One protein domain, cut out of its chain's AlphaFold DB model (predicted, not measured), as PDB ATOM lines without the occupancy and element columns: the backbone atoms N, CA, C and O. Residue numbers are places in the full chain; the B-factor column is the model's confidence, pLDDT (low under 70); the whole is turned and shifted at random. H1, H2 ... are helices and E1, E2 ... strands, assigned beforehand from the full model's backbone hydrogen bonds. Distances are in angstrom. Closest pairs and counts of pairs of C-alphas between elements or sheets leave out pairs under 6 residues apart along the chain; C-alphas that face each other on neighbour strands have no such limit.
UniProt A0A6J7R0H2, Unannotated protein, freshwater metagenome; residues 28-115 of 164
ATOM      1  N   ASP A  28     100.424  62.666 240.667       86.38
ATOM      2  CA  ASP A  28      99.570  61.527 241.021       86.38
ATOM      3  C   ASP A  28      98.225  61.548 240.263       86.38
ATOM      4  O   ASP A  28      97.967  62.405 239.417       86.38
ATOM      5  N   SER A  29      97.347  60.583 240.556       88.19
ATOM      6  CA  SER A  29      96.025  60.469 239.923       88.19
ATOM      7  C   SER A  29      95.028  61.554 240.337       88.19
ATOM      8  O   SER A  29      93.966  61.660 239.723       88.19
ATOM      9  N   ARG A  30      95.345  62.339 241.369       82.38
ATOM     10  CA  ARG A  30      94.538  63.465 241.845       82.38
ATOM     11  C   ARG A  30      95.071  64.805 241.333       82.38
ATOM     12  O   ARG A  30      94.397  65.817 241.468       82.38
ATOM     13  N   GLY A  31      96.228  64.793 240.667       87.44
ATOM     14  CA  GLY A  31      96.850  65.967 240.064       87.44
ATOM     15  C   GLY A  31      97.856  66.668 240.971       87.44
ATOM     16  O   GLY A  31      98.321  67.751 240.617       87.44
ATOM     17  N   ASN A  32      98.238  66.076 242.104       84.12
ATOM     18  CA  ASN A  32      99.277  66.652 242.953       84.12
ATOM     19  C   ASN A  32     100.650  66.389 242.371       84.12
ATOM     20  O   ASN A  32     100.925  65.288 241.894       84.12
ATOM     21  N   ALA A  33     101.528  67.385 242.448       87.62
ATOM     22  CA  ALA A  33     102.905  67.243 242.011       87.62
ATOM     23  C   ALA A  33     103.642  66.266 242.934       87.62
ATOM     24  O   ALA A  33     103.877  66.575 244.086       87.62
ATOM     25  N   THR A  34     104.048  65.103 242.438       88.94
ATOM     26  CA  THR A  34     104.837  64.121 243.203       88.94
ATOM     27  C   THR A  34     106.336  64.281 242.983       88.94
ATOM     28  O   THR A  34     107.129  63.812 243.801       88.94
ATOM     29  N   ALA A  35     106.739  64.972 241.913       86.38
ATOM     30  CA  ALA A  35     108.129  65.322 241.655       86.38
ATOM     31  C   ALA A  35     108.253  66.613 240.835       86.38
ATOM     32  O   ALA A  35     107.510  66.808 239.872       86.38
ATOM     33  N   ILE A  36     109.222  67.465 241.171       85.56
ATOM     34  CA  ILE A  36     109.634  68.626 240.367       85.56
ATOM     35  C   ILE A  36     111.159  68.696 240.423       85.56
ATOM     36  O   ILE A  36     111.747  68.946 241.473       85.56
ATOM     37  N   GLY A  37     111.833  68.451 239.296       86.19
ATOM     38  CA  GLY A  37     113.292  68.385 239.302       86.19
ATOM     39  C   GLY A  37     113.788  67.277 240.237       86.19
ATOM     40  O   GLY A  37     113.327  66.139 240.181       86.19
ATOM     41  N   SER A  38     114.746  67.594 241.106       83.06
ATOM     42  CA  SER A  38     115.269  66.638 242.095       83.06
ATOM     43  C   SER A  38     114.410  66.487 243.346       83.06
ATOM     44  O   SER A  38     114.748  65.651 244.186       83.06
ATOM     45  N   GLU A  39     113.321  67.243 243.450       87.38
ATOM     46  CA  GLU A  39     112.440  67.229 244.609       87.38
ATOM     47  C   GLU A  39     111.334  66.194 244.438       87.38
ATOM     48  O   GLU A  39     110.764  66.057 243.354       87.38
ATOM     49  N   SER A  40     111.036  65.462 245.507       90.19
ATOM     50  CA  SER A  40     109.870  64.582 245.602       90.19
ATOM     51  C   SER A  40     108.940  65.090 246.692       90.19
ATOM     52  O   SER A  40     109.410  65.512 247.748       90.19
ATOM     53  N   TYR A  41     107.634  65.019 246.454       89.38
ATOM     54  CA  TYR A  41     106.621  65.542 247.368       89.38
ATOM     55  C   TYR A  41     105.672  64.429 247.824       89.38
ATOM     56  O   TYR A  41     105.253  63.585 247.028       89.38
ATOM     57  N   GLY A  42     105.344  64.422 249.114       86.25
ATOM     58  CA  GLY A  42     104.431  63.477 249.752       86.25
ATOM     59  C   GLY A  42     103.191  64.166 250.315       86.25
ATOM     60  O   GLY A  42     103.263  65.296 250.803       86.25
ATOM     61  N   TYR A  43     102.059  63.463 250.271       88.06
ATOM     62  CA  TYR A  43     100.737  63.981 250.624       88.06
ATOM     63  C   TYR A  43     100.016  63.052 251.606       88.06
ATOM     64  O   TYR A  43     100.311  61.857 251.675       88.06
ATOM     65  N   ASP A  44      99.073  63.598 252.375       85.19
ATOM     66  CA  ASP A  44      98.180  62.808 253.226       85.19
ATOM     67  C   ASP A  44      96.961  62.251 252.467       85.19
ATOM     68  O   ASP A  44      96.768  62.473 251.272       85.19
ATOM     69  N   GLY A  45      96.105  61.500 253.170       82.50
ATOM     70  CA  GLY A  45      94.879  60.944 252.587       82.50
ATOM     71  C   GLY A  45      93.853  61.995 252.139       82.50
ATOM     72  O   GLY A  45      92.948  61.652 251.384       82.50
ATOM     73  N   ALA A  46      94.003  63.247 252.581       86.38
ATOM     74  CA  ALA A  46      93.177  64.392 252.213       86.38
ATOM     75  C   ALA A  46      93.873  65.306 251.187       86.38
ATOM     76  O   ALA A  46      93.454  66.449 251.011       86.38
ATOM     77  N   ASP A  47      94.917  64.809 250.517       82.44
ATOM     78  CA  ASP A  47      95.624  65.508 249.443       82.44
ATOM     79  C   ASP A  47      96.426  66.739 249.855       82.44
ATOM     80  O   ASP A  47      96.788  67.591 249.045       82.44
ATOM     81  N   ARG A  48      96.767  66.843 251.137       84.25
ATOM     82  CA  ARG A  48      97.561  67.964 251.635       84.25
ATOM     83  C   ARG A  48      99.027  67.593 251.646       84.25
ATOM     84  O   ARG A  48      99.401  66.529 252.135       84.25
ATOM     85  N   HIS A  49      99.859  68.510 251.169       85.94
ATOM     86  CA  HIS A  49     101.306  68.352 251.185       85.94
ATOM     87  C   HIS A  49     101.821  68.170 252.625       85.94
ATOM     88  O   HIS A  49     101.477  68.945 253.529       85.94
ATOM     89  N   LEU A  50     102.633  67.131 252.828       89.19
ATOM     90  CA  LEU A  50     103.240  66.762 254.105       89.19
ATOM     91  C   LEU A  50     104.761  66.726 254.063       89.19
ATOM     92  O   LEU A  50     105.383  66.960 255.097       89.19
ATOM     93  N   SER A  51     105.380  66.398 252.933       89.50
ATOM     94  CA  SER A  51     106.829  66.240 252.894       89.50
ATOM     95  C   SER A  51     107.433  66.612 251.557       89.50
ATOM     96  O   SER A  51     106.873  66.315 250.511       89.50
ATOM     97  N   THR A  52     108.625  67.196 251.609       91.69
ATOM     98  CA  THR A  52     109.472  67.430 250.440       91.69
ATOM     99  C   THR A  52     110.827  66.808 250.708       91.69
ATOM    100  O   THR A  52     111.435  67.085 251.744       91.69
ATOM    101  N   SER A  53     111.316  65.978 249.796       90.44
ATOM    102  CA  SER A  53     112.679  65.460 249.837       90.44
ATOM    103  C   SER A  53     113.478  65.949 248.638       90.44
ATOM    104  O   SER A  53     113.012  65.900 247.504       90.44
ATOM    105  N   ASN A  54     114.698  66.413 248.888       88.56
ATOM    106  CA  ASN A  54     115.662  66.805 247.870       88.56
ATOM    107  C   ASN A  54     117.030  66.227 248.253       88.56
ATOM    108  O   ASN A  54     117.684  66.678 249.197       88.56
ATOM    109  N   GLY A  55     117.434  65.165 247.554       86.00
ATOM    110  CA  GLY A  55     118.650  64.421 247.877       86.00
ATOM    111  C   GLY A  55     118.588  63.809 249.279       86.00
ATOM    112  O   GLY A  55     117.774  62.927 249.540       86.00
ATOM    113  N   THR A  56     119.468  64.259 250.172       86.38
ATOM    114  CA  THR A  56     119.543  63.804 251.572       86.38
ATOM    115  C   THR A  56     118.701  64.641 252.530       86.38
ATOM    116  O   THR A  56     118.556  64.265 253.693       86.38
ATOM    117  N   THR A  57     118.143  65.758 252.062       88.44
ATOM    118  CA  THR A  57     117.331  66.654 252.879       88.44
ATOM    119  C   THR A  57     115.862  66.282 252.745       88.44
ATOM    120  O   THR A  57     115.348  66.180 251.637       88.44
ATOM    121  N   THR A  58     115.172  66.076 253.862       88.81
ATOM    122  CA  THR A  58     113.735  65.800 253.910       88.81
ATOM    123  C   THR A  58     113.064  66.710 254.924       88.81
ATOM    124  O   THR A  58     113.299  66.605 256.126       88.81
ATOM    125  N   SER A  59     112.193  67.574 254.427       90.00
ATOM    126  CA  SER A  59     111.289  68.400 255.216       90.00
ATOM    127  C   SER A  59     109.981  67.647 255.429       90.00
ATOM    128  O   SER A  59     109.459  67.026 254.503       90.00
ATOM    129  N   THR A  60     109.440  67.653 256.645       90.94
ATOM    130  CA  THR A  60     108.180  66.966 256.968       90.94
ATOM    131  C   THR A  60     107.339  67.787 257.933       90.94
ATOM    132  O   THR A  60     107.822  68.232 258.972       90.94
ATOM    133  N   PHE A  61     106.061  67.937 257.611       90.69
ATOM    134  CA  PHE A  61     105.048  68.547 258.455       90.69
ATOM    135  C   PHE A  61     104.192  67.454 259.094       90.69
ATOM    136  O   PHE A  61     103.665  66.583 258.406       90.69
ATOM    137  N   VAL A  62     104.041  67.507 260.415       88.12
ATOM    138  CA  VAL A  62     103.125  66.633 261.158       88.12
ATOM    139  C   VAL A  62     101.844  67.401 261.424       88.12
ATOM    140  O   VAL A  62     101.894  68.570 261.811       88.12
ATOM    141  N   ARG A  63     100.700  66.743 261.231       88.12
ATOM    142  CA  ARG A  63      99.379  67.314 261.499       88.12
ATOM    143  C   ARG A  63      98.671  66.575 262.627       88.12
ATOM    144  O   ARG A  63      98.915  65.390 262.835       88.12
ATOM    145  N   ASP A  64      97.803  67.280 263.342       86.31
ATOM    146  CA  ASP A  64      96.907  66.679 264.331       86.31
ATOM    147  C   ASP A  64      95.608  66.146 263.696       86.31
ATOM    148  O   ASP A  64      95.402  66.211 262.480       86.31
ATOM    149  N   LEU A  65      94.707  65.626 264.536       84.81
ATOM    150  CA  LEU A  65      93.405  65.095 264.118       84.81
ATOM    151  C   LEU A  65      92.468  66.161 263.524       84.81
ATOM    152  O   LEU A  65      91.542  65.815 262.796       84.81
ATOM    153  N   THR A  66      92.700  67.443 263.815       85.31
ATOM    154  CA  THR A  66      91.948  68.564 263.227       85.31
ATOM    155  C   THR A  66      92.517  68.981 261.873       85.31
ATOM    156  O   THR A  66      91.892  69.733 261.126       85.31
ATOM    157  N   GLY A  67      93.700  68.467 261.523       79.94
ATOM    158  CA  GLY A  67      94.403  68.795 260.298       79.94
ATOM    159  C   GLY A  67      95.325  70.007 260.404       79.94
ATOM    160  O   GLY A  67      95.924  70.386 259.391       79.94
ATOM    161  N   ALA A  68      95.471  70.606 261.584       81.75
ATOM    162  CA  ALA A  68      96.426  71.681 261.815       81.75
ATOM    163  C   ALA A  68      97.856  71.127 261.805       81.75
ATOM    164  O   ALA A  68      98.095  70.020 262.283       81.75
ATOM    165  N   VAL A  69      98.815  71.882 261.257       85.62
ATOM    166  CA  VAL A  69     100.240  71.533 261.371       85.62
ATOM    167  C   VAL A  69     100.678  71.789 262.807       85.62
ATOM    168  O   VAL A  69     100.500  72.895 263.306       85.62
ATOM    169  N   VAL A  70     101.254  70.776 263.451       89.12
ATOM    170  CA  VAL A  70     101.690  70.821 264.856       89.12
ATOM    171  C   VAL A  70     103.196  70.672 265.018       89.12
ATOM    172  O   VAL A  70     103.744  71.131 266.015       89.12
ATOM    173  N   GLU A  71     103.896  70.104 264.033       88.81
ATOM    174  CA  GLU A  71     105.359  70.029 264.049       88.81
ATOM    175  C   GLU A  71     105.952  70.208 262.653       88.81
ATOM    176  O   GLU A  71     105.376  69.769 261.654       88.81
ATOM    177  N   TYR A  72     107.151  70.784 262.616       88.19
ATOM    178  CA  TYR A  72     108.040  70.763 261.463       88.19
ATOM    179  C   TYR A  72     109.304  69.973 261.802       88.19
ATOM    180  O   TYR A  72     109.934  70.181 262.847       88.19
ATOM    181  N   ARG A  73     109.673  69.050 260.912       89.75
ATOM    182  CA  ARG A  73     110.841  68.182 261.041       89.75
ATOM    183  C   ARG A  73     111.752  68.335 259.833       89.75
ATOM    184  O   ARG A  73     111.285  68.318 258.699       89.75
ATOM    185  N   LEU A  74     113.052  68.393 260.097       91.81
ATOM    186  CA  LEU A  74     114.105  68.363 259.091       91.81
ATOM    187  C   LEU A  74     114.937  67.102 259.297       91.81
ATOM    188  O   LEU A  74     115.480  66.881 260.378       91.81
ATOM    189  N   ASN A  75     115.007  66.252 258.277       90.12
ATOM    190  CA  ASN A  75     115.683  64.952 258.313       90.12
ATOM    191  C   ASN A  75     115.219  64.080 259.490       90.12
ATOM    192  O   ASN A  75     116.010  63.395 260.132       90.12
ATOM    193  N   GLY A  76     113.924  64.151 259.811       89.25
ATOM    194  CA  GLY A  76     113.320  63.444 260.944       89.25
ATOM    195  C   GLY A  76     113.519  64.108 262.312       89.25
ATOM    196  O   GLY A  76     112.865  63.700 263.270       89.25
ATOM    197  N   VAL A  77     114.341  65.156 262.418       90.44
ATOM    198  CA  VAL A  77     114.570  65.908 263.659       90.44
ATOM    199  C   VAL A  77     113.560  67.044 263.774       90.44
ATOM    200  O   VAL A  77     113.445  67.856 262.859       90.44
ATOM    201  N   VAL A  78     112.846  67.129 264.899       91.56
ATOM    202  CA  VAL A  78     111.925  68.244 265.178       91.56
ATOM    203  C   VAL A  78     112.719  69.544 265.242       91.56
ATOM    204  O   VAL A  78     113.661  69.650 266.018       91.56
ATOM    205  N   GLN A  79     112.331  70.517 264.426       86.69
ATOM    206  CA  GLN A  79     112.899  71.866 264.441       86.69
ATOM    207  C   GLN A  79     111.972  72.821 265.186       86.69
ATOM    208  O   GLN A  79     112.412  73.602 266.028       86.69
ATOM    209  N   ASN A  80     110.670  72.707 264.921       85.88
ATOM    210  CA  ASN A  80     109.655  73.584 265.481       85.88
ATOM    211  C   ASN A  80     108.403  72.802 265.854       85.88
ATOM    212  O   ASN A  80     108.057  71.803 265.215       85.88
ATOM    213  N   ARG A  81     107.692  73.319 266.854       86.94
ATOM    214  CA  ARG A  81     106.315  72.925 267.157       86.94
ATOM    215  C   ARG A  81     105.390  74.119 267.019       86.94
ATOM    216  O   ARG A  81     105.800  75.252 267.244       86.94
ATOM    217  N   TYR A  82     104.139  73.858 266.680       84.62
ATOM    218  CA  TYR A  82     103.131  74.889 266.484       84.62
ATOM    219  C   TYR A  82     101.972  74.657 267.440       84.62
ATOM    220  O   TYR A  82     101.454  73.547 267.553       84.62
ATOM    221  N   SER A  83     101.569  75.713 268.139       81.44
ATOM    222  CA  SER A  83     100.438  75.670 269.062       81.44
ATOM    223  C   SER A  83      99.732  77.017 269.074       81.44
ATOM    224  O   SER A  83     100.350  78.036 269.369       81.44
ATOM    225  N   GLY A  84      98.445  77.041 268.718       75.12
ATOM    226  CA  GLY A  84      97.594  78.227 268.879       75.12
ATOM    227  C   GLY A  84      98.120  79.516 268.228       75.12
ATOM    228  O   GLY A  84      97.923  80.591 268.783       75.12
ATOM    229  N   GLY A  85      98.814  79.420 267.087       74.81
ATOM    230  CA  GLY A  85      99.417  80.574 266.398       74.81
ATOM    231  C   GLY A  85     100.796  80.991 266.922       74.81
ATOM    232  O   GLY A  85     101.314  82.026 266.519       74.81
ATOM    233  N   VAL A  86     101.398  80.192 267.801       73.88
ATOM    234  CA  VAL A  86     102.757  80.390 268.306       73.88
ATOM    235  C   VAL A  86     103.687  79.343 267.705       73.88
ATOM    236  O   VAL A  86     103.350  78.155 267.672       73.88
ATOM    237  N   THR A  87     104.874  79.783 267.284       81.75
ATOM    238  CA  THR A  87     105.969  78.898 266.878       81.75
ATOM    239  C   THR A  87     106.902  78.677 268.059       81.75
ATOM    240  O   THR A  87     107.506  79.609 268.598       81.75
ATOM    241  N   LEU A  88     107.020  77.420 268.457       82.06
ATOM    242  CA  LEU A  88     107.860  76.948 269.544       82.06
ATOM    243  C   LEU A  88     109.119  76.283 268.986       82.06
ATOM    244  O   LEU A  88     109.146  75.814 267.843       82.06
ATOM    245  N   ASP A  89     110.153  76.220 269.815       82.69
ATOM    246  CA  ASP A  89     111.361  75.453 269.528       82.69
ATOM    247  C   ASP A  89     111.093  73.934 269.505       82.69
ATOM    248  O   ASP A  89     110.004  73.440 269.818       82.69
ATOM    249  N   ALA A  90     112.131  73.167 269.172       83.81
ATOM    250  CA  ALA A  90     112.109  71.708 269.161       83.81
ATOM    251  C   ALA A  90     111.813  71.061 270.526       83.81
ATOM    252  O   ALA A  90     111.532  69.862 270.584       83.81
ATOM    253  N   SER A  91     111.865  71.812 271.629       84.62
ATOM    254  CA  SER A  91     111.499  71.352 272.976       84.62
ATOM    255  C   SER A  91     110.049  71.695 273.339       84.62
ATOM    256  O   SER A  91     109.495  71.096 274.252       84.62
ATOM    257  N   GLY A  92     109.400  72.591 272.585       80.25
ATOM    258  CA  GLY A  92     108.062  73.100 272.886       80.25
ATOM    259  C   GLY A  92     108.036  74.117 274.033       80.25
ATOM    260  O   GLY A  92     106.955  74.462 274.500       80.25
ATOM    261  N   THR A  93     109.197  74.580 274.501       75.56
ATOM    262  CA  THR A  93     109.308  75.378 275.736       75.56
ATOM    263  C   THR A  93     109.523  76.853 275.435       75.56
ATOM    264  O   THR A  93     108.920  77.715 276.073       75.56
ATOM    265  N   SER A  94     110.362  77.155 274.443       72.62
ATOM    266  CA  SER A  94     110.694  78.533 274.085       72.62
ATOM    267  C   SER A  94     109.894  78.968 272.872       72.62
ATOM    268  O   SER A  94     109.798  78.247 271.879       72.62
ATOM    269  N   VAL A  95     109.360  80.182 272.933       75.19
ATOM    270  CA  VAL A  95     108.749  80.812 271.768       75.19
ATOM    271  C   VAL A  95     109.859  81.335 270.866       75.19
ATOM    272  O   VAL A  95     110.582  82.252 271.247       75.19
ATOM    273  N   VAL A  96     109.985  80.746 269.680       67.75
ATOM    274  CA  VAL A  96     110.955  81.175 268.660       67.75
ATOM    275  C   VAL A  96     110.396  82.355 267.874       67.75
ATOM    276  O   VAL A  96     111.136  83.250 267.481       67.75
ATOM    277  N   GLU A  97     109.073  82.407 267.716       59.78
ATOM    278  CA  GLU A  97     108.389  83.530 267.093       59.78
ATOM    279  C   GLU A  97     107.001  83.723 267.718       59.78
ATOM    280  O   GLU A  97     106.190  82.796 267.786       59.78
ATOM    281  N   ARG A  98     106.716  84.947 268.182       48.44
ATOM    282  CA  ARG A  98     105.346  85.375 268.498       48.44
ATOM    283  C   ARG A  98     104.771  86.020 267.252       48.44
ATOM    284  O   ARG A  98     104.831  87.241 267.105       48.44
ATOM    285  N   SER A  99     104.221  85.211 266.364       45.62
ATOM    286  CA  SER A  99     103.508  85.719 265.202       45.62
ATOM    287  C   SER A  99     102.260  86.458 265.708       45.62
ATOM    288  O   SER A  99     101.284  85.857 266.147       45.62
ATOM    289  N   LYS A 100     102.293  87.800 265.715       42.28
ATOM    290  CA  LYS A 100     101.094  88.635 265.947       42.28
ATOM    291  C   LYS A 100     100.108  88.567 264.774       42.28
ATOM    292  O   LYS A 100      99.035  89.158 264.846       42.28
ATOM    293  N   LEU A 101     100.473  87.856 263.712       37.97
ATOM    294  CA  LEU A 101      99.693  87.645 262.508       37.97
ATOM    295  C   LEU A 101      99.644  86.143 262.233       37.97
ATOM    296  O   LEU A 101     100.601  85.416 262.487       37.97
ATOM    297  N   HIS A 102      98.464  85.693 261.820       44.25
ATOM    298  CA  HIS A 102      98.062  84.300 261.694       44.25
ATOM    299  C   HIS A 102      99.120  83.424 260.990       44.25
ATOM    300  O   HIS A 102      99.808  83.909 260.090       44.25
ATOM    301  N   PRO A 103      99.186  82.112 261.299       45.62
ATOM    302  CA  PRO A 103     100.090  81.142 260.654       45.62
ATOM    303  C   PRO A 103      99.982  81.101 259.120       45.62
ATOM    304  O   PRO A 103     100.794  80.462 258.462       45.62
ATOM    305  N   SER A 104      99.000  81.790 258.540       51.97
ATOM    306  CA  SER A 104      98.863  82.023 257.113       51.97
ATOM    307  C   SER A 104      99.941  82.929 256.522       51.97
ATOM    308  O   SER A 104     100.269  82.711 255.375       51.97
ATOM    309  N   GLU A 105     100.515  83.919 257.215       47.78
ATOM    310  CA  GLU A 105     101.416  84.884 256.547       47.78
ATOM    311  C   GLU A 105     102.804  84.299 256.250       47.78
ATOM    312  O   GLU A 105     103.292  84.390 255.123       47.78
ATOM    313  N   ALA A 106     103.415  83.634 257.234       56.22
ATOM    314  CA  ALA A 106     104.674  82.916 257.037       56.22
ATOM    315  C   ALA A 106     104.511  81.780 256.016       56.22
ATOM    316  O   ALA A 106     105.387  81.545 255.186       56.22
ATOM    317  N   LEU A 107     103.353  81.115 256.040       55.56
ATOM    318  CA  LEU A 107     103.015  80.068 255.089       55.56
ATOM    319  C   LEU A 107     102.778  80.656 253.692       55.56
ATOM    320  O   LEU A 107     103.294  80.117 252.731       55.56
ATOM    321  N   VAL A 108     102.098  81.796 253.565       59.00
ATOM    322  CA  VAL A 108     101.898  82.509 252.291       59.00
ATOM    323  C   VAL A 108     103.231  82.949 251.700       59.00
ATOM    324  O   VAL A 108     103.448  82.721 250.517       59.00
ATOM    325  N   LYS A 109     104.150  83.503 252.499       57.06
ATOM    326  CA  LYS A 109     105.507  83.813 252.024       57.06
ATOM    327  C   LYS A 109     106.233  82.568 251.536       57.06
ATOM    328  O   LYS A 109     106.737  82.578 250.424       57.06
ATOM    329  N   LEU A 110     106.202  81.485 252.310       72.38
ATOM    330  CA  LEU A 110     106.799  80.218 251.898       72.38
ATOM    331  C   LEU A 110     106.172  79.696 250.593       72.38
ATOM    332  O   LEU A 110     106.883  79.259 249.698       72.38
ATOM    333  N   LEU A 111     104.848  79.763 250.453       66.62
ATOM    334  CA  LEU A 111     104.158  79.335 249.239       66.62
ATOM    335  C   LEU A 111     104.552  80.202 248.036       66.62
ATOM    336  O   LEU A 111     104.844  79.652 246.980       66.62
ATOM    337  N   LEU A 112     104.608  81.524 248.196       70.12
ATOM    338  CA  LEU A 112     105.026  82.448 247.138       70.12
ATOM    339  C   LEU A 112     106.497  82.239 246.748       70.12
ATOM    340  O   LEU A 112     106.807  82.194 245.559       70.12
ATOM    341  N   ASP A 113     107.381  82.031 247.723       65.62
ATOM    342  CA  ASP A 113     108.806  81.767 247.494       65.62
ATOM    343  C   ASP A 113     109.030  80.434 246.757       65.62
ATOM    344  O   ASP A 113     109.959  80.303 245.961       65.62
ATOM    345  N   HIS A 114     108.140  79.458 246.962       62.53
ATOM    346  CA  HIS A 114     108.125  78.186 246.236       62.53
ATOM    347  C   HIS A 114     107.278  78.215 244.948       62.53
ATOM    348  O   HIS A 114     107.016  77.168 244.353       62.53
ATOM    349  N   GLY A 115     106.889  79.405 244.474       55.47
ATOM    350  CA  GLY A 115     106.247  79.597 243.172       55.47
ATOM    351  C   GLY A 115     104.754  79.274 243.137       55.47
ATOM    352  O   GLY A 115     104.226  78.976 242.064       55.47
TER     353      GLY A 115
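This is residues 28 to 115 of the 164 residues of the protein "Unannotated protein" of freshwater metagenome (UniProt A0A6J7R0H2). What would one see first? One long wall of eight antiparallel strands, side by side in chain order from E1 to E8, is strongly twisted and curled; beyond E8 the printed part folds back to a single helix, H1, of which residues 105 to 113 stand free of the wall. What is it made of? The printed part has 88 residues, with eight named strands followed by one named helix, and its class is mostly strand. How large is it? It is compact, with a radius of gyration of the C-alphas of 13.8 A, and spans 39 by 27 by 25 A.

Where do the first strands run? E1 is residues 33 to 36, beginning at C-alpha 33 (102.905, 67.243, 242.011), E2 is residues 39 to 43, and E3 is residues 49 to 54, 14.8 A long. E4, residues 57 to 63, measures 19.9 A, and E5, residues 69 to 74, measures 14.4 A. What follows? E6, residues 77 to 83, measures 18.0 A; E7 is residues 86 to 89, and E8 is residues 95 to 97, 5.4 A long. H1, residues 104 to 113, measures 13.8 A and ends at C-alpha 113 (108.806, 81.767, 247.494).

How is the sheet joined? It is a meander, each strand the antiparallel neighbour of the one before, with E1 and E8 as edge strands. Which atoms show it? In the hairpin of E1 and E2, N 36 and O 39 are 3.0 A apart; for E2 and E3, N 40 and O 53 are 2.8 A apart; for E3 and E4, N 54 and O 57 are 2.8 A apart. For E4 and E5, N 60 and O 73 are 2.8 A apart, for E5 and E6, N 74 and O 77 are 2.8 A apart, and for E6 and E7, N 88 and O 81 are 2.8 A apart. E7 and E8 stand at 118 degrees between their directions, with N 96 and O 87 2.9 A apart. Where is the helix? H1 is not on the sheet and is apart from E1 to E7; in it every O i to N i+4 pair is within hydrogen-bond range.

How far does it reach? The two C-alphas farthest apart, those of Ser 29 and Ser 94, are 41.3 A apart. From edge to edge the strands' lines turn by 112 degrees. Are there cuts or long links? The printed part has no cut; the link from E8 to H1 is short, and the links between successive strands are tight. Where is confidence low? The mean pLDDT of the printed part is 78.8, and residues 96 to 109, 111 and 113 to 115 are under 70.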